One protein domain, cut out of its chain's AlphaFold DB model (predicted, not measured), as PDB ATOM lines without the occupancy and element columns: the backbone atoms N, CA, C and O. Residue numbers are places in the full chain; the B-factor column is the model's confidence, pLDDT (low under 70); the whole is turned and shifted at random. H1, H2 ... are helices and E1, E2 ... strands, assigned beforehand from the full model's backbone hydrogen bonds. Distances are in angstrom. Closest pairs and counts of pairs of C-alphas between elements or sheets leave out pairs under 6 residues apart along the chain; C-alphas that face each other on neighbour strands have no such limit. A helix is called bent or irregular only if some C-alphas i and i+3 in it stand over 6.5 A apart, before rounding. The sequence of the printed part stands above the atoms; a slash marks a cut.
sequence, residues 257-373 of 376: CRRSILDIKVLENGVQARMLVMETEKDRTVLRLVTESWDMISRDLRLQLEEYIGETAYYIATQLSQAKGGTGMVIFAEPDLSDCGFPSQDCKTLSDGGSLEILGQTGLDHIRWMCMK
ATOM      1  N   CYS A 257     -26.611 -44.726  50.737       78.81
ATOM      2  CA  CYS A 257     -26.667 -45.155  49.343       78.81
ATOM      3  C   CYS A 257     -25.256 -45.542  48.893       78.81
ATOM      4  O   CYS A 257     -24.325 -44.737  48.986       78.81
ATOM      5  N   ARG A 258     -25.093 -46.779  48.418       81.44
ATOM      6  CA  ARG A 258     -23.856 -47.244  47.785       81.44
ATOM      7  C   ARG A 258     -24.095 -47.541  46.313       81.44
ATOM      8  O   ARG A 258     -25.163 -48.030  45.954       81.44
ATOM      9  N   ARG A 259     -23.113 -47.257  45.461       81.25
ATOM     10  CA  ARG A 259     -23.202 -47.467  44.007       81.25
ATOM     11  C   ARG A 259     -21.964 -48.183  43.476       81.25
ATOM     12  O   ARG A 259     -20.876 -47.967  43.988       81.25
ATOM     13  N   SER A 260     -22.109 -49.001  42.444       81.31
ATOM     14  CA  SER A 260     -20.993 -49.609  41.712       81.31
ATOM     15  C   SER A 260     -21.295 -49.572  40.216       81.31
ATOM     16  O   SER A 260     -22.429 -49.842  39.824       81.31
ATOM     17  N   ILE A 261     -20.331 -49.180  39.382       81.56
ATOM     18  CA  ILE A 261     -20.526 -49.090  37.927       81.56
ATOM     19  C   ILE A 261     -20.150 -50.430  37.306       81.56
ATOM     20  O   ILE A 261     -19.022 -50.880  37.468       81.56
ATOM     21  N   LEU A 262     -21.085 -51.035  36.576       78.19
ATOM     22  CA  LEU A 262     -20.873 -52.316  35.905       78.19
ATOM     23  C   LEU A 262     -20.338 -52.105  34.486       78.19
ATOM     24  O   LEU A 262     -19.309 -52.650  34.102       78.19
ATOM     25  N   ASP A 263     -21.020 -51.272  33.701       80.88
ATOM     26  CA  ASP A 263     -20.619 -50.968  32.331       80.88
ATOM     27  C   ASP A 263     -21.083 -49.585  31.890       80.88
ATOM     28  O   ASP A 263     -22.017 -49.004  32.448       80.88
ATOM     29  N   ILE A 264     -20.411 -49.064  30.865       81.38
ATOM     30  CA  ILE A 264     -20.791 -47.834  30.181       81.38
ATOM     31  C   ILE A 264     -21.010 -48.147  28.711       81.38
ATOM     32  O   ILE A 264     -20.119 -48.655  28.028       81.38
ATOM     33  N   LYS A 265     -22.196 -47.812  28.211       83.19
ATOM     34  CA  LYS A 265     -22.608 -48.035  26.827       83.19
ATOM     35  C   LYS A 265     -22.858 -46.712  26.128       83.19
ATOM     36  O   LYS A 265     -23.517 -45.821  26.660       83.19
ATOM     37  N   VAL A 266     -22.352 -46.616  24.906       82.25
ATOM     38  CA  VAL A 266     -22.656 -45.531  23.976       82.25
ATOM     39  C   VAL A 266     -23.877 -45.943  23.163       82.25
ATOM     40  O   VAL A 266     -23.845 -46.946  22.447       82.25
ATOM     41  N   LEU A 267     -24.948 -45.174  23.301       82.38
ATOM     42  CA  LEU A 267     -26.191 -45.310  22.558       82.38
ATOM     43  C   LEU A 267     -26.368 -44.105  21.629       82.38
ATOM     44  O   LEU A 267     -25.708 -43.077  21.775       82.38
ATOM     45  N   GLU A 268     -27.310 -44.202  20.693       79.50
ATOM     46  CA  GLU A 268     -27.625 -43.109  19.758       79.50
ATOM     47  C   GLU A 268     -28.057 -41.815  20.467       79.50
ATOM     48  O   GLU A 268     -27.855 -40.719  19.950       79.50
ATOM     49  N   ASN A 269     -28.629 -41.933  21.668       78.44
ATOM     50  CA  ASN A 269     -29.103 -40.823  22.491       78.44
ATOM     51  C   ASN A 269     -28.098 -40.366  23.567       78.44
ATOM     52  O   ASN A 269     -28.458 -39.549  24.414       78.44
ATOM     53  N   GLY A 270     -26.859 -40.868  23.538       81.62
ATOM     54  CA  GLY A 270     -25.784 -40.479  24.451       81.62
ATOM     55  C   GLY A 270     -25.159 -41.659  25.191       81.62
ATOM     56  O   GLY A 270     -25.365 -42.822  24.854       81.62
ATOM     57  N   VAL A 271     -24.367 -41.354  26.218       83.62
ATOM     58  CA  VAL A 271     -23.657 -42.369  27.004       83.62
ATOM     59  C   VAL A 271     -24.399 -42.663  28.297       83.62
ATOM     60  O   VAL A 271     -24.710 -41.762  29.076       83.62
ATOM     61  N   GLN A 272     -24.672 -43.944  28.521       88.56
ATOM     62  CA  GLN A 272     -25.356 -44.446  29.703       88.56
ATOM     63  C   GLN A 272     -24.419 -45.333  30.512       88.56
ATOM     64  O   GLN A 272     -23.703 -46.161  29.950       88.56
ATOM     65  N   ALA A 273     -24.446 -45.176  31.830       86.75
ATOM     66  CA  ALA A 273     -23.785 -46.087  32.748       86.75
ATOM     67  C   ALA A 273     -24.828 -46.960  33.434       86.75
ATOM     68  O   ALA A 273     -25.820 -46.464  33.978       86.75
ATOM     69  N   ARG A 274     -24.577 -48.265  33.426       85.25
ATOM     70  CA  ARG A 274     -25.358 -49.242  34.169       85.25
ATOM     71  C   ARG A 274     -24.682 -49.477  35.513       85.25
ATOM     72  O   ARG A 274     -23.510 -49.847  35.576       85.25
ATOM     73  N   MET A 275     -25.418 -49.220  36.585       85.94
ATOM     74  CA  MET A 275     -24.915 -49.201  37.950       85.94
ATOM     75  C   MET A 275     -25.731 -50.113  38.852       85.94
ATOM     76  O   MET A 275     -26.959 -50.138  38.790       85.94
ATOM     77  N   LEU A 276     -25.042 -50.807  39.744       83.81
ATOM     78  CA  LEU A 276     -25.645 -51.497  40.866       83.81
ATOM     79  C   LEU A 276     -25.760 -50.525  42.041       83.81
ATOM     80  O   LEU A 276     -24.760 -49.960  42.485       83.81
ATOM     81  N   VAL A 277     -26.972 -50.312  42.538       86.06
ATOM     82  CA  VAL A 277     -27.277 -49.385  43.628       86.06
ATOM     83  C   VAL A 277     -27.798 -50.173  44.818       86.06
ATOM     84  O   VAL A 277     -28.715 -50.979  44.682       86.06
ATOM     85  N   MET A 278     -27.221 -49.927  45.987       84.88
ATOM     86  CA  MET A 278     -27.655 -50.480  47.259       84.88
ATOM     87  C   MET A 278     -28.159 -49.347  48.151       84.88
ATOM     88  O   MET A 278     -27.398 -48.463  48.549       84.88
ATOM     89  N   GLU A 279     -29.446 -49.381  48.470       87.25
ATOM     90  CA  GLU A 279     -30.110 -48.409  49.334       87.25
ATOM     91  C   GLU A 279     -30.468 -49.080  50.652       87.25
ATOM     92  O   GLU A 279     -31.119 -50.123  50.661       87.25
ATOM     93  N   THR A 280     -30.039 -48.490  51.768       82.44
ATOM     94  CA  THR A 280     -30.419 -48.976  53.099       82.44
ATOM     95  C   THR A 280     -31.371 -47.984  53.753       82.44
ATOM     96  O   THR A 280     -30.997 -46.846  54.042       82.44
ATOM     97  N   GLU A 281     -32.610 -48.417  53.987       83.88
ATOM     98  CA  GLU A 281     -33.649 -47.637  54.657       83.88
ATOM     99  C   GLU A 281     -34.301 -48.471  55.764       83.88
ATOM    100  O   GLU A 281     -34.927 -49.490  55.487       83.88
ATOM    101  N   LYS A 282     -34.185 -48.009  57.021       77.88
ATOM    102  CA  LYS A 282     -34.887 -48.573  58.193       77.88
ATOM    103  C   LYS A 282     -34.791 -50.108  58.265       77.88
ATOM    104  O   LYS A 282     -35.808 -50.796  58.260       77.88
ATOM    105  N   ASP A 283     -33.558 -50.614  58.272       78.81
ATOM    106  CA  ASP A 283     -33.203 -52.041  58.348       78.81
ATOM    107  C   ASP A 283     -33.493 -52.881  57.093       78.81
ATOM    108  O   ASP A 283     -33.289 -54.094  57.105       78.81
ATOM    109  N   ARG A 284     -33.914 -52.254  55.988       81.44
ATOM    110  CA  ARG A 284     -34.038 -52.918  54.686       81.44
ATOM    111  C   ARG A 284     -32.941 -52.463  53.749       81.44
ATOM    112  O   ARG A 284     -32.795 -51.267  53.499       81.44
ATOM    113  N   THR A 285     -32.209 -53.425  53.202       83.94
ATOM    114  CA  THR A 285     -31.224 -53.194  52.149       83.94
ATOM    115  C   THR A 285     -31.812 -53.655  50.823       83.94
ATOM    116  O   THR A 285     -32.100 -54.836  50.632       83.94
ATOM    117  N   VAL A 286     -32.009 -52.708  49.909       86.62
ATOM    118  CA  VAL A 286     -32.556 -52.963  48.577       86.62
ATOM    119  C   VAL A 286     -31.459 -52.774  47.544       86.62
ATOM    120  O   VAL A 286     -30.816 -51.727  47.489       86.62
ATOM    121  N   LEU A 287     -31.275 -53.789  46.710       85.06
ATOM    122  CA  LEU A 287     -30.370 -53.783  45.575       85.06
ATOM    123  C   LEU A 287     -31.161 -53.523  44.292       85.06
ATOM    124  O   LEU A 287     -32.194 -54.152  44.047       85.06
ATOM    125  N   ARG A 288     -30.685 -52.588  43.472       85.81
ATOM    126  CA  ARG A 288     -31.315 -52.201  42.207       85.81
ATOM    127  C   ARG A 288     -30.273 -52.045  41.121       85.81
ATOM    128  O   ARG A 288     -29.193 -51.515  41.363       85.81
ATOM    129  N   LEU A 289     -30.630 -52.450  39.912       82.38
ATOM    130  CA  LEU A 289     -29.867 -52.123  38.720       82.38
ATOM    131  C   LEU A 289     -30.452 -50.847  38.113       82.38
ATOM    132  O   LEU A 289     -31.615 -50.816  37.718       82.38
ATOM    133  N   VAL A 290     -29.660 -49.783  38.071       86.50
ATOM    134  CA  VAL A 290     -30.074 -48.469  37.574       86.50
ATOM    135  C   VAL A 290     -29.253 -48.133  36.341       86.50
ATOM    136  O   VAL A 290     -28.062 -48.417  36.276       86.50
ATOM    137  N   THR A 291     -29.888 -47.539  35.336       87.75
ATOM    138  CA  THR A 291     -29.188 -46.979  34.176       87.75
ATOM    139  C   THR A 291     -29.383 -45.473  34.182       87.75
ATOM    140  O   THR A 291     -30.513 -44.992  34.141       87.75
ATOM    141  N   GLU A 292     -28.285 -44.730  34.266       89.00
ATOM    142  CA  GLU A 292     -28.285 -43.267  34.328       89.00
ATOM    143  C   GLU A 292     -27.379 -42.691  33.233       89.00
ATOM    144  O   GLU A 292     -26.454 -43.344  32.745       89.00
ATOM    145  N   SER A 293     -27.654 -41.449  32.828       89.25
ATOM    146  CA  SER A 293     -26.800 -40.731  31.879       89.25
ATOM    147  C   SER A 293     -25.438 -40.434  32.507       89.25
ATOM    148  O   SER A 293     -25.365 -39.895  33.616       89.25
ATOM    149  N   TRP A 294     -24.361 -40.728  31.774       87.00
ATOM    150  CA  TRP A 294     -22.994 -40.443  32.213       87.00
ATOM    151  C   TRP A 294     -22.782 -38.961  32.522       87.00
ATOM    152  O   TRP A 294     -22.075 -38.619  33.466       87.00
ATOM    153  N   ASP A 295     -23.440 -38.066  31.788       85.75
ATOM    154  CA  ASP A 295     -23.321 -36.624  32.004       85.75
ATOM    155  C   ASP A 295     -23.950 -36.163  33.326       85.75
ATOM    156  O   ASP A 295     -23.595 -35.098  33.834       85.75
ATOM    157  N   MET A 296     -24.910 -36.912  33.878       85.12
ATOM    158  CA  MET A 296     -25.451 -36.632  35.213       85.12
ATOM    159  C   MET A 296     -24.496 -37.160  36.283       85.12
ATOM    160  O   MET A 296     -24.057 -36.408  37.149       85.12
ATOM    161  N   ILE A 297     -24.080 -38.419  36.140       84.06
ATOM    162  CA  ILE A 297     -23.182 -39.099  37.080       84.06
ATOM    163  C   ILE A 297     -21.842 -38.358  37.207       84.06
ATOM    164  O   ILE A 297     -21.389 -38.063  38.312       84.06
ATOM    165  N   SER A 298     -21.220 -38.010  36.078       83.00
ATOM    166  CA  SER A 298     -19.919 -37.332  36.038       83.00
ATOM    167  C   SER A 298     -19.957 -35.917  36.611       83.00
ATOM    168  O   SER A 298     -18.971 -35.489  37.206       83.00
ATOM    169  N   ARG A 299     -21.075 -35.190  36.485       82.88
ATOM    170  CA  ARG A 299     -21.221 -33.857  37.088       82.88
ATOM    171  C   ARG A 299     -21.308 -33.926  38.603       82.88
ATOM    172  O   ARG A 299     -20.641 -33.147  39.278       82.88
ATOM    173  N   ASP A 300     -22.089 -34.868  39.106       77.81
ATOM    174  CA  ASP A 300     -22.390 -34.953  40.530       77.81
ATOM    175  C   ASP A 300     -21.256 -35.607  41.330       77.81
ATOM    176  O   ASP A 300     -21.029 -35.259  42.488       77.81
ATOM    177  N   LEU A 301     -20.501 -36.524  40.712       75.25
ATOM    178  CA  LEU A 301     -19.573 -37.409  41.424       75.25
ATOM    179  C   LEU A 301     -18.136 -37.375  40.892       75.25
ATOM    180  O   LEU A 301     -17.345 -38.244  41.249       75.25
ATOM    181  N   ARG A 302     -17.769 -36.378  40.074       77.00
ATOM    182  CA  ARG A 302     -16.486 -36.288  39.343       77.00
ATOM    183  C   ARG A 302     -15.260 -36.831  40.088       77.00
ATOM    184  O   ARG A 302     -14.642 -37.784  39.632       77.00
ATOM    185  N   LEU A 303     -14.914 -36.217  41.222       70.94
ATOM    186  CA  LEU A 303     -13.695 -36.556  41.968       70.94
ATOM    187  C   LEU A 303     -13.753 -37.969  42.564       70.94
ATOM    188  O   LEU A 303     -12.736 -38.642  42.644       70.94
ATOM    189  N   GLN A 304     -14.946 -38.423  42.955       76.62
ATOM    190  CA  GLN A 304     -15.138 -39.762  43.506       76.62
ATOM    191  C   GLN A 304     -15.059 -40.808  42.389       76.62
ATOM    192  O   GLN A 304     -14.388 -41.820  42.537       76.62
ATOM    193  N   LEU A 305     -15.664 -40.553  41.230       78.25
ATOM    194  CA  LEU A 305     -15.596 -41.469  40.091       78.25
ATOM    195  C   LEU A 305     -14.154 -41.706  39.633       78.25
ATOM    196  O   LEU A 305     -13.765 -42.856  39.448       78.25
ATOM    197  N   GLU A 306     -13.355 -40.644  39.491       76.75
ATOM    198  CA  GLU A 306     -11.940 -40.750  39.102       76.75
ATOM    199  C   GLU A 306     -11.141 -41.661  40.055       76.75
ATOM    200  O   GLU A 306     -10.323 -42.460  39.597       76.75
ATOM    201  N   GLU A 307     -11.414 -41.592  41.362       72.25
ATOM    202  CA  GLU A 307     -10.771 -42.434  42.378       72.25
ATOM    203  C   GLU A 307     -11.235 -43.899  42.309       72.25
ATOM    204  O   GLU A 307     -10.423 -44.815  42.443       72.25
ATOM    205  N   TYR A 308     -12.529 -44.135  42.073       69.69
ATOM    206  CA  TYR A 308     -13.126 -45.469  42.183       69.69
ATOM    207  C   TYR A 308     -12.994 -46.333  40.930       69.69
ATOM    208  O   TYR A 308     -12.671 -47.514  41.047       69.69
ATOM    209  N   ILE A 309     -13.245 -45.773  39.743       70.56
ATOM    210  CA  ILE A 309     -13.100 -46.521  38.481       70.56
ATOM    211  C   ILE A 309     -11.719 -46.324  37.846       70.56
ATOM    212  O   ILE A 309     -11.355 -47.059  36.932       70.56
ATOM    213  N   GLY A 310     -10.932 -45.371  38.353       69.81
ATOM    214  CA  GLY A 310      -9.608 -45.021  37.853       69.81
ATOM    215  C   GLY A 310      -9.640 -43.933  36.774       69.81
ATOM    216  O   GLY A 310     -10.536 -43.874  35.929       69.81
ATOM    217  N   GLU A 311      -8.606 -43.091  36.769       74.56
ATOM    218  CA  GLU A 311      -8.487 -41.907  35.901       74.56
ATOM    219  C   GLU A 311      -8.619 -42.243  34.406       74.56
ATOM    220  O   GLU A 311      -9.346 -41.575  33.675       74.56
ATOM    221  N   THR A 312      -7.965 -43.312  33.937       69.75
ATOM    222  CA  THR A 312      -8.019 -43.729  32.523       69.75
ATOM    223  C   THR A 312      -9.428 -44.138  32.102       69.75
ATOM    224  O   THR A 312      -9.903 -43.763  31.032       69.75
ATOM    225  N   ALA A 313     -10.101 -44.890  32.961       69.62
ATOM    226  CA  ALA A 313     -11.453 -45.389  32.771       69.62
ATOM    227  C   ALA A 313     -12.470 -44.237  32.733       69.62
ATOM    228  O   ALA A 313     -13.274 -44.137  31.802       69.62
ATOM    229  N   TYR A 314     -12.358 -43.316  33.690       80.00
ATOM    230  CA  TYR A 314     -13.144 -42.089  33.735       80.00
ATOM    231  C   TYR A 314     -12.917 -41.204  32.500       80.00
ATOM    232  O   TYR A 314     -13.873 -40.701  31.901       80.00
ATOM    233  N   TYR A 315     -11.658 -41.040  32.082       80.88
ATOM    234  CA  TYR A 315     -11.305 -40.250  30.906       80.88
ATOM    235  C   TYR A 315     -11.918 -40.833  29.630       80.88
ATOM    236  O   TYR A 315     -12.564 -40.101  28.884       80.88
ATOM    237  N   ILE A 316     -11.779 -42.144  29.399       76.44
ATOM    238  CA  ILE A 316     -12.358 -42.815  28.225       76.44
ATOM    239  C   ILE A 316     -13.880 -42.650  28.214       76.44
ATOM    240  O   ILE A 316     -14.440 -42.250  27.196       76.44
ATOM    241  N   ALA A 317     -14.549 -42.897  29.341       77.06
ATOM    242  CA  ALA A 317     -15.995 -42.736  29.460       77.06
ATOM    243  C   ALA A 317     -16.464 -41.302  29.153       77.06
ATOM    244  O   ALA A 317     -17.445 -41.101  28.439       77.06
ATOM    245  N   THR A 318     -15.718 -40.304  29.629       82.06
ATOM    246  CA  THR A 318     -16.003 -38.883  29.384       82.06
ATOM    247  C   THR A 318     -15.757 -38.486  27.928       82.06
ATOM    248  O   THR A 318     -16.549 -37.751  27.346       82.06
ATOM    249  N   GLN A 319     -14.691 -38.988  27.301       82.38
ATOM    250  CA  GLN A 319     -14.449 -38.758  25.873       82.38
ATOM    251  C   GLN A 319     -15.549 -39.388  25.014       82.38
ATOM    252  O   GLN A 319     -16.013 -38.775  24.055       82.38
ATOM    253  N   LEU A 320     -16.013 -40.583  25.384       77.00
ATOM    254  CA  LEU A 320     -17.131 -41.233  24.711       77.00
ATOM    255  C   LEU A 320     -18.441 -40.461  24.887       77.00
ATOM    256  O   LEU A 320     -19.211 -40.396  23.934       77.00
ATOM    257  N   SER A 321     -18.694 -39.835  26.047       78.44
ATOM    258  CA  SER A 321     -19.908 -39.019  26.239       78.44
ATOM    259  C   SER A 321     -19.925 -37.750  25.395       78.44
ATOM    260  O   SER A 321     -20.988 -37.274  25.005       78.44
ATOM    261  N   GLN A 322     -18.746 -37.246  25.036       80.44
ATOM    262  CA  GLN A 322     -18.584 -36.078  24.172       80.44
ATOM    263  C   GLN A 322     -18.575 -36.427  22.674       80.44
ATOM    264  O   GLN A 322     -18.685 -35.529  21.830       80.44
ATOM    265  N   ALA A 323     -18.445 -37.708  22.320       74.00
ATOM    266  CA  ALA A 323     -18.403 -38.150  20.934       74.00
ATOM    267  C   ALA A 323     -19.788 -38.034  20.274       74.00
ATOM    268  O   ALA A 323     -20.782 -38.577  20.748       74.00
ATOM    269  N   LYS A 324     -19.862 -37.349  19.126       65.62
ATOM    270  CA  LYS A 324     -21.109 -37.135  18.363       65.62
ATOM    271  C   LYS A 324     -21.445 -38.296  17.414       65.62
ATOM    272  O   LYS A 324     -21.807 -38.061  16.262       65.62
ATOM    273  N   GLY A 325     -21.292 -39.535  17.875       60.19
ATOM    274  CA  GLY A 325     -21.660 -40.732  17.118       60.19
ATOM    275  C   GLY A 325     -20.763 -41.944  17.372       60.19
ATOM    276  O   GLY A 325     -19.621 -41.812  17.810       60.19
ATOM    277  N   GLY A 326     -21.297 -43.125  17.051       62.66
ATOM    278  CA  GLY A 326     -20.640 -44.423  17.214       62.66
ATOM    279  C   GLY A 326     -21.299 -45.295  18.283       62.66
ATOM    280  O   GLY A 326     -21.957 -44.804  19.192       62.66
ATOM    281  N   THR A 327     -21.121 -46.609  18.163       60.97
ATOM    282  CA  THR A 327     -21.480 -47.585  19.198       60.97
ATOM    283  C   THR A 327     -20.206 -48.055  19.880       60.97
ATOM    284  O   THR A 327     -19.257 -48.461  19.209       60.97
ATOM    285  N   GLY A 328     -20.184 -48.025  21.203       62.75
ATOM    286  CA  GLY A 328     -19.034 -48.420  22.000       62.75
ATOM    287  C   GLY A 328     -19.483 -48.902  23.367       62.75
ATOM    288  O   GLY A 328     -20.536 -48.504  23.861       62.75
ATOM    289  N   MET A 329     -18.697 -49.779  23.973       65.62
ATOM    290  CA  MET A 329     -18.938 -50.255  25.327       65.62
ATOM    291  C   MET A 329     -17.610 -50.254  26.068       65.62
ATOM    292  O   MET A 329     -16.646 -50.872  25.620       65.62
ATOM    293  N   VAL A 330     -17.567 -49.543  27.189       61.41
ATOM    294  CA  VAL A 330     -16.474 -49.638  28.149       61.41
ATOM    295  C   VAL A 330     -16.928 -50.628  29.202       61.41
ATOM    296  O   VAL A 330     -17.840 -50.354  29.983       61.41
ATOM    297  N   ILE A 331     -16.313 -51.804  29.172       59.28
ATOM    298  CA  ILE A 331     -16.472 -52.802  30.220       59.28
ATOM    299  C   ILE A 331     -15.399 -52.487  31.255       59.28
ATOM    300  O   ILE A 331     -14.206 -52.595  30.959       59.28
ATOM    301  N   PHE A 332     -15.806 -52.075  32.449       58.66
ATOM    302  CA  PHE A 332     -14.886 -52.112  33.575       58.66
ATOM    303  C   PHE A 332     -14.761 -53.572  33.973       58.66
ATOM    304  O   PHE A 332     -15.763 -54.255  34.164       58.66
ATOM    305  N   ALA A 333     -13.537 -54.088  33.993       44.50
ATOM    306  CA  ALA A 333     -13.301 -55.456  34.414       44.50
ATOM    307  C   ALA A 333     -13.552 -55.560  35.927       44.50
ATOM    308  O   ALA A 333     -12.631 -55.367  36.711       44.50
ATOM    309  N   GLU A 334     -14.800 -55.817  36.317       45.62
ATOM    310  CA  GLU A 334     -15.236 -56.333  37.620       45.62
ATOM    311  C   GLU A 334     -16.669 -56.906  37.464       45.62
ATOM    312  O   GLU A 334     -17.354 -56.591  36.491       45.62
ATOM    313  N   PRO A 335     -17.065 -57.859  38.320       51.44
ATOM    314  CA  PRO A 335     -17.552 -59.190  37.960       51.44
ATOM    315  C   PRO A 335     -18.921 -59.171  37.262       51.44
ATOM    316  O   PRO A 335     -19.774 -58.343  37.587       51.44
ATOM    317  N   ASP A 336     -19.168 -60.123  36.354       56.12
ATOM    318  CA  ASP A 336     -20.534 -60.355  35.870       56.12
ATOM    319  C   ASP A 336     -21.423 -60.642  37.100       56.12
ATOM    320  O   ASP A 336     -20.931 -61.155  38.105       56.12
ATOM    321  N   LEU A 337     -22.714 -60.295  37.110       60.09
ATOM    322  CA  LEU A 337     -23.531 -60.452  38.336       60.09
ATOM    323  C   LEU A 337     -23.481 -61.899  38.888       60.09
ATOM    324  O   LEU A 337     -23.566 -62.115  40.094       60.09
ATOM    325  N   SER A 338     -23.253 -62.887  38.017       60.34
ATOM    326  CA  SER A 338     -22.974 -64.282  38.384       60.34
ATOM    327  C   SER A 338     -21.667 -64.492  39.157       60.34
ATOM    328  O   SER A 338     -21.613 -65.332  40.052       60.34
ATOM    329  N   ASP A 339     -20.623 -63.737  38.835       60.88
ATOM    330  CA  ASP A 339     -19.300 -63.810  39.462       60.88
ATOM    331  C   ASP A 339     -19.302 -63.173  40.863       60.88
ATOM    332  O   ASP A 339     -18.501 -63.539  41.721       60.88
ATOM    333  N   CYS A 340     -20.261 -62.281  41.134       61.59
ATOM    334  CA  CYS A 340     -20.577 -61.785  42.478       61.59
ATOM    335  C   CYS A 340     -21.337 -62.818  43.338       61.59
ATOM    336  O   CYS A 340     -21.730 -62.517  44.465       61.59
ATOM    337  N   GLY A 341     -21.567 -64.031  42.820       65.88
ATOM    338  CA  GLY A 341     -22.233 -65.114  43.538       65.88
ATOM    339  C   GLY A 341     -23.755 -64.983  43.613       65.88
ATOM    340  O   GLY A 341     -24.376 -65.705  44.395       65.88
ATOM    341  N   PHE A 342     -24.373 -64.097  42.819       72.06
ATOM    342  CA  PHE A 342     -25.831 -64.010  42.760       72.06
ATOM    343  C   PHE A 342     -26.421 -65.228  42.021       72.06
ATOM    344  O   PHE A 342     -25.929 -65.612  40.953       72.06
ATOM    345  N   PRO A 343     -27.501 -65.839  42.543       77.75
ATOM    346  CA  PRO A 343     -28.265 -66.853  41.824       77.75
ATOM    347  C   PRO A 343     -28.741 -66.343  40.458       77.75
ATOM    348  O   PRO A 343     -29.133 -65.187  40.314       77.75
ATOM    349  N   SER A 344     -28.809 -67.215  39.447       75.62
ATOM    350  CA  SER A 344     -29.226 -66.820  38.088       75.62
ATOM    351  C   SER A 344     -30.617 -66.172  38.034       75.62
ATOM    352  O   SER A 344     -30.878 -65.342  37.164       75.62
ATOM    353  N   GLN A 345     -31.508 -66.537  38.960       79.00
ATOM    354  CA  GLN A 345     -32.835 -65.937  39.088       79.00
ATOM    355  C   GLN A 345     -32.760 -64.478  39.560       79.00
ATOM    356  O   GLN A 345     -33.437 -63.629  38.989       79.00
ATOM    357  N   ASP A 346     -31.877 -64.181  40.509       78.31
ATOM    358  CA  ASP A 346     -31.655 -62.842  41.055       78.31
ATOM    359  C   ASP A 346     -30.986 -61.931  40.018       78.31
ATOM    360  O   ASP A 346     -31.427 -60.801  39.795       78.31
ATOM    361  N   CYS A 347     -29.995 -62.454  39.286       74.06
ATOM    362  CA  CYS A 347     -29.388 -61.758  38.147       74.06
ATOM    363  C   CYS A 347     -30.432 -61.386  37.087       74.06
ATOM    364  O   CYS A 347     -30.393 -60.284  36.532       74.06
ATOM    365  N   LYS A 348     -31.375 -62.296  36.811       75.75
ATOM    366  CA  LYS A 348     -32.470 -62.053  35.871       75.75
ATOM    367  C   LYS A 348     -33.432 -60.993  36.405       75.75
ATOM    368  O   LYS A 348     -33.731 -60.050  35.684       75.75
ATOM    369  N   THR A 349     -33.843 -61.085  37.670       74.75
ATOM    370  CA  THR A 349     -34.708 -60.084  38.309       74.75
ATOM    371  C   THR A 349     -34.097 -58.684  38.261       74.75
ATOM    372  O   THR A 349     -34.804 -57.741  37.919       74.75
ATOM    373  N   LEU A 350     -32.796 -58.536  38.528       75.56
ATOM    374  CA  LEU A 350     -32.099 -57.251  38.393       75.56
ATOM    375  C   LEU A 350     -32.020 -56.780  36.935       75.56
ATOM    376  O   LEU A 350     -32.237 -55.603  36.656       75.56
ATOM    377  N   SER A 351     -31.723 -57.689  36.001       72.69
ATOM    378  CA  SER A 351     -31.612 -57.367  34.570       72.69
ATOM    379  C   SER A 351     -32.941 -56.922  33.959       72.69
ATOM    380  O   SER A 351     -32.948 -56.064  33.079       72.69
ATOM    381  N   ASP A 352     -34.054 -57.449  34.469       75.44
ATOM    382  CA  ASP A 352     -35.416 -57.085  34.070       75.44
ATOM    383  C   ASP A 352     -35.891 -55.763  34.726       75.44
ATOM    384  O   ASP A 352     -37.045 -55.365  34.566       75.44
ATOM    385  N   GLY A 353     -35.018 -55.065  35.467       70.75
ATOM    386  CA  GLY A 353     -35.329 -53.806  36.158       70.75
ATOM    387  C   GLY A 353     -36.040 -53.986  37.504       70.75
ATOM    388  O   GLY A 353     -36.551 -53.020  38.072       70.75
ATOM    389  N   GLY A 354     -36.089 -55.214  38.020       75.94
ATOM    390  CA  GLY A 354     -36.589 -55.519  39.354       75.94
ATOM    391  C   GLY A 354     -35.627 -55.083  40.464       75.94
ATOM    392  O   GLY A 354     -34.460 -54.757  40.239       75.94
ATOM    393  N   SER A 355     -36.130 -55.094  41.696       81.56
ATOM    394  CA  SER A 355     -35.345 -54.844  42.906       81.56
ATOM    395  C   SER A 355     -35.254 -56.105  43.755       81.56
ATOM    396  O   SER A 355     -36.256 -56.807  43.901       81.56
ATOM    397  N   LEU A 356     -34.099 -56.343  44.368       81.19
ATOM    398  CA  LEU A 356     -33.900 -57.438  45.313       81.19
ATOM    399  C   LEU A 356     -33.798 -56.887  46.732       81.19
ATOM    400  O   LEU A 356     -33.004 -55.987  47.000       81.19
ATOM    401  N   GLU A 357     -34.595 -57.431  47.644       82.75
ATOM    402  CA  GLU A 357     -34.426 -57.192  49.076       82.75
ATOM    403  C   GLU A 357     -33.420 -58.211  49.611       82.75
ATOM    404  O   GLU A 357     -33.639 -59.419  49.507       82.75
ATOM    405  N   ILE A 358     -32.294 -57.732  50.140       78.19
ATOM    406  CA  ILE A 358     -31.227 -58.609  50.618       78.19
ATOM    407  C   ILE A 358     -31.378 -58.797  52.124       78.19
ATOM    408  O   ILE A 358     -31.185 -57.873  52.913       78.19
ATOM    409  N   LEU A 359     -31.686 -60.028  52.521       66.38
ATOM    410  CA  LEU A 359     -31.738 -60.461  53.915       66.38
ATOM    411  C   LEU A 359     -30.361 -61.010  54.336       66.38
ATOM    412  O   LEU A 359     -30.196 -62.212  54.520       66.38
ATOM    413  N   GLY A 360     -29.347 -60.142  54.437       63.62
ATOM    414  CA  GLY A 360     -27.992 -60.512  54.884       63.62
ATOM    415  C   GLY A 360     -26.853 -59.818  54.124       63.62
ATOM    416  O   GLY A 360     -27.087 -59.092  53.168       63.62
ATOM    417  N   GLN A 361     -25.604 -60.022  54.559       58.16
ATOM    418  CA  GLN A 361     -24.406 -59.412  53.937       58.16
ATOM    419  C   GLN A 361     -23.645 -60.343  52.978       58.16
ATOM    420  O   GLN A 361     -22.730 -59.907  52.282       58.16
ATOM    421  N   THR A 362     -23.998 -61.627  52.922       56.25
ATOM    422  CA  THR A 362     -23.232 -62.640  52.185       56.25
ATOM    423  C   THR A 362     -23.213 -62.354  50.683       56.25
ATOM    424  O   THR A 362     -24.264 -62.355  50.049       56.25
ATOM    425  N   GLY A 363     -22.019 -62.129  50.126       61.84
ATOM    426  CA  GLY A 363     -21.785 -61.888  48.695       61.84
ATOM    427  C   GLY A 363     -21.546 -60.421  48.315       61.84
ATOM    428  O   GLY A 363     -20.994 -60.151  47.253       61.84
ATOM    429  N   LEU A 364     -21.874 -59.463  49.191       66.62
ATOM    430  CA  LEU A 364     -21.724 -58.029  48.896       66.62
ATOM    431  C   LEU A 364     -20.316 -57.484  49.180       66.62
ATOM    432  O   LEU A 364     -19.960 -56.430  48.648       66.62
ATOM    433  N   ASP A 365     -19.521 -58.191  49.986       67.50
ATOM    434  CA  ASP A 365     -18.175 -57.769  50.406       67.50
ATOM    435  C   ASP A 365     -17.154 -57.760  49.258       67.50
ATOM    436  O   ASP A 365     -16.129 -57.085  49.336       67.50
ATOM    437  N   HIS A 366     -17.433 -58.496  48.180       64.31
ATOM    438  CA  HIS A 366     -16.568 -58.569  47.001       64.31
ATOM    439  C   HIS A 366     -16.850 -57.470  45.972       64.31
ATOM    440  O   HIS A 366     -16.071 -57.298  45.037       64.31
ATOM    441  N   ILE A 367     -17.935 -56.711  46.144       68.00
ATOM    442  CA  ILE A 367     -18.287 -55.610  45.250       68.00
ATOM    443  C   ILE A 367     -17.584 -54.346  45.738       68.00
ATOM    444  O   ILE A 367     -17.739 -53.930  46.890       68.00
ATOM    445  N   ARG A 368     -16.838 -53.683  44.850       67.31
ATOM    446  CA  ARG A 368     -16.324 -52.343  45.137       67.31
ATOM    447  C   ARG A 368     -17.470 -51.340  45.112       67.31
ATOM    448  O   ARG A 368     -18.034 -51.033  44.061       67.31
ATOM    449  N   TRP A 369     -17.799 -50.830  46.291       72.38
ATOM    450  CA  TRP A 369     -18.865 -49.858  46.499       72.38
ATOM    451  C   TRP A 369     -18.323 -48.436  46.601       72.38
ATOM    452  O   TRP A 369     -17.510 -48.151  47.475       72.38
ATOM    453  N   MET A 370     -18.876 -47.519  45.811       66.44
ATOM    454  CA  MET A 370     -18.829 -46.082  46.072       66.44
ATOM    455  C   MET A 370     -19.828 -45.738  47.171       66.44
ATOM    456  O   MET A 370     -21.032 -45.935  47.001       66.44
ATOM    457  N   CYS A 371     -19.347 -45.213  48.296       67.81
ATOM    458  CA  CYS A 371     -20.210 -44.675  49.344       67.81
ATOM    459  C   CYS A 371     -20.618 -43.245  48.999       67.81
ATOM    460  O   CYS A 371     -19.768 -42.357  48.961       67.81
ATOM    461  N   MET A 372     -21.917 -43.001  48.828       60.84
ATOM    462  CA  MET A 372     -22.436 -41.644  48.714       60.84
ATOM    463  C   MET A 372     -23.072 -41.215  50.029       60.84
ATOM    464  O   MET A 372     -23.815 -41.971  50.661       60.84
ATOM    465  N   LYS A 373     -22.802 -39.971  50.432       53.19
ATOM    466  CA  LYS A 373     -23.617 -39.332  51.463       53.19
ATOM    467  C   LYS A 373     -25.017 -39.086  50.888       53.19
ATOM    468  O   LYS A 373     -25.111 -38.730  49.712       53.19
TER     469      LYS A 373
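What this domain is: This is residues 257 to 373 of the 376 residues of an uncharacterized protein of Massariosphaeria phaeospora (UniProt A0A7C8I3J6). A long, twisted ribbon of three antiparallel strands, E1, E2 and E3, runs through the middle, with the helical hairpin H1 and H2 packed toward one end and the small helix H3 with strand E5 toward the other. The short strands E4 and E6 sit beside different parts of E1. The printed part has 117 residues with three named helices and six named strands, which follow along the chain as E1, E2, E3, H1, H2, E4, H3, E5 and E6; the class is mixed, helices and strands, and the six strands make one branched sheet with the antiparallel neighbour pairs E1 and E2, E1 and E4, E1 and E6, E2 and E3, and E3 and E5. The whole is compact, with a radius of gyration of the C-alphas of 14.5 A, yet only just elongated, spanning 43 by 28 by 22 A.

Where its parts are: Find C-alpha 257 at (-26.667, -45.155, 49.343); from there E1 runs to residue 267, 26.8 A away. E2, residues 270 to 281, covers 32.0 A, and E3, residues 284 to 293, 26.9 A. At C-alpha 294, (-22.994, -40.443, 32.213), H1 begins and runs to 309; it is irregular, with C-alphas 300 and 303 9.0 A apart, and has a kink of 103 degrees near residue 303. H2 takes residues 311 to 322, 16.5 A, E4 328 to 331, H3 344 to 351 and E5 355 to 358. E6, residues 370 to 372, ends at C-alpha 372, (-22.436, -41.644, 48.714).

How they stand to each other: Look first at E1, E2 and E3, a meander, each strand the antiparallel neighbour of the one before. Across E1 and E2, N 260 and O 276 are within hydrogen-bond range at 2.8 A, and across E2 and E3, N 277 and O 288 are within hydrogen-bond range at 2.8 A. These strands bend by 64, 52 and 54 degrees at residues 262, 276 and 289. On the other side of E1 from E2 you find E4, with N 266 and O 328 2.8 A apart, and E6, with N 370 and O 259 2.7 A apart. E5 is the antiparallel neighbour of E3, with N 287 and O 356 2.8 A apart. H2 is on the sheet over E1, at a height over the sheet of 9.9 A; the closest C-alphas of E1 and H2 are those of Ile 264 and Ala 317, 7.0 A apart, and the closest of E2 and H2 are those of Val 271 and Ser 321, 5.1 A apart. H1 and H2, a helical hairpin, touch at Glu 306 and Tyr 314, C-alphas 5.7 A apart, with a shallow tilt of 14 degrees, opposite ways. H3 is on the sheet over E5 and, only just, E3, with 3 of its C-alphas falling there; the C-alphas of Leu 289 and Leu 350 are closest at 5.6 A. H3 is apart from H1 and H2. Every O i to N i+4 pair is within hydrogen-bond range in H2 and H3, and 9 of 12 in H1.

The domain as a whole: The farthest C-alphas, of Asp 283 and Lys 324, are 44.4 A apart. The printed part has no cut; the links E4 to H3 and E5 to E6 are long. Mean pLDDT of the printed part is 74.7, with low confidence at, among others, residues 324 to 341 and 359 to 368.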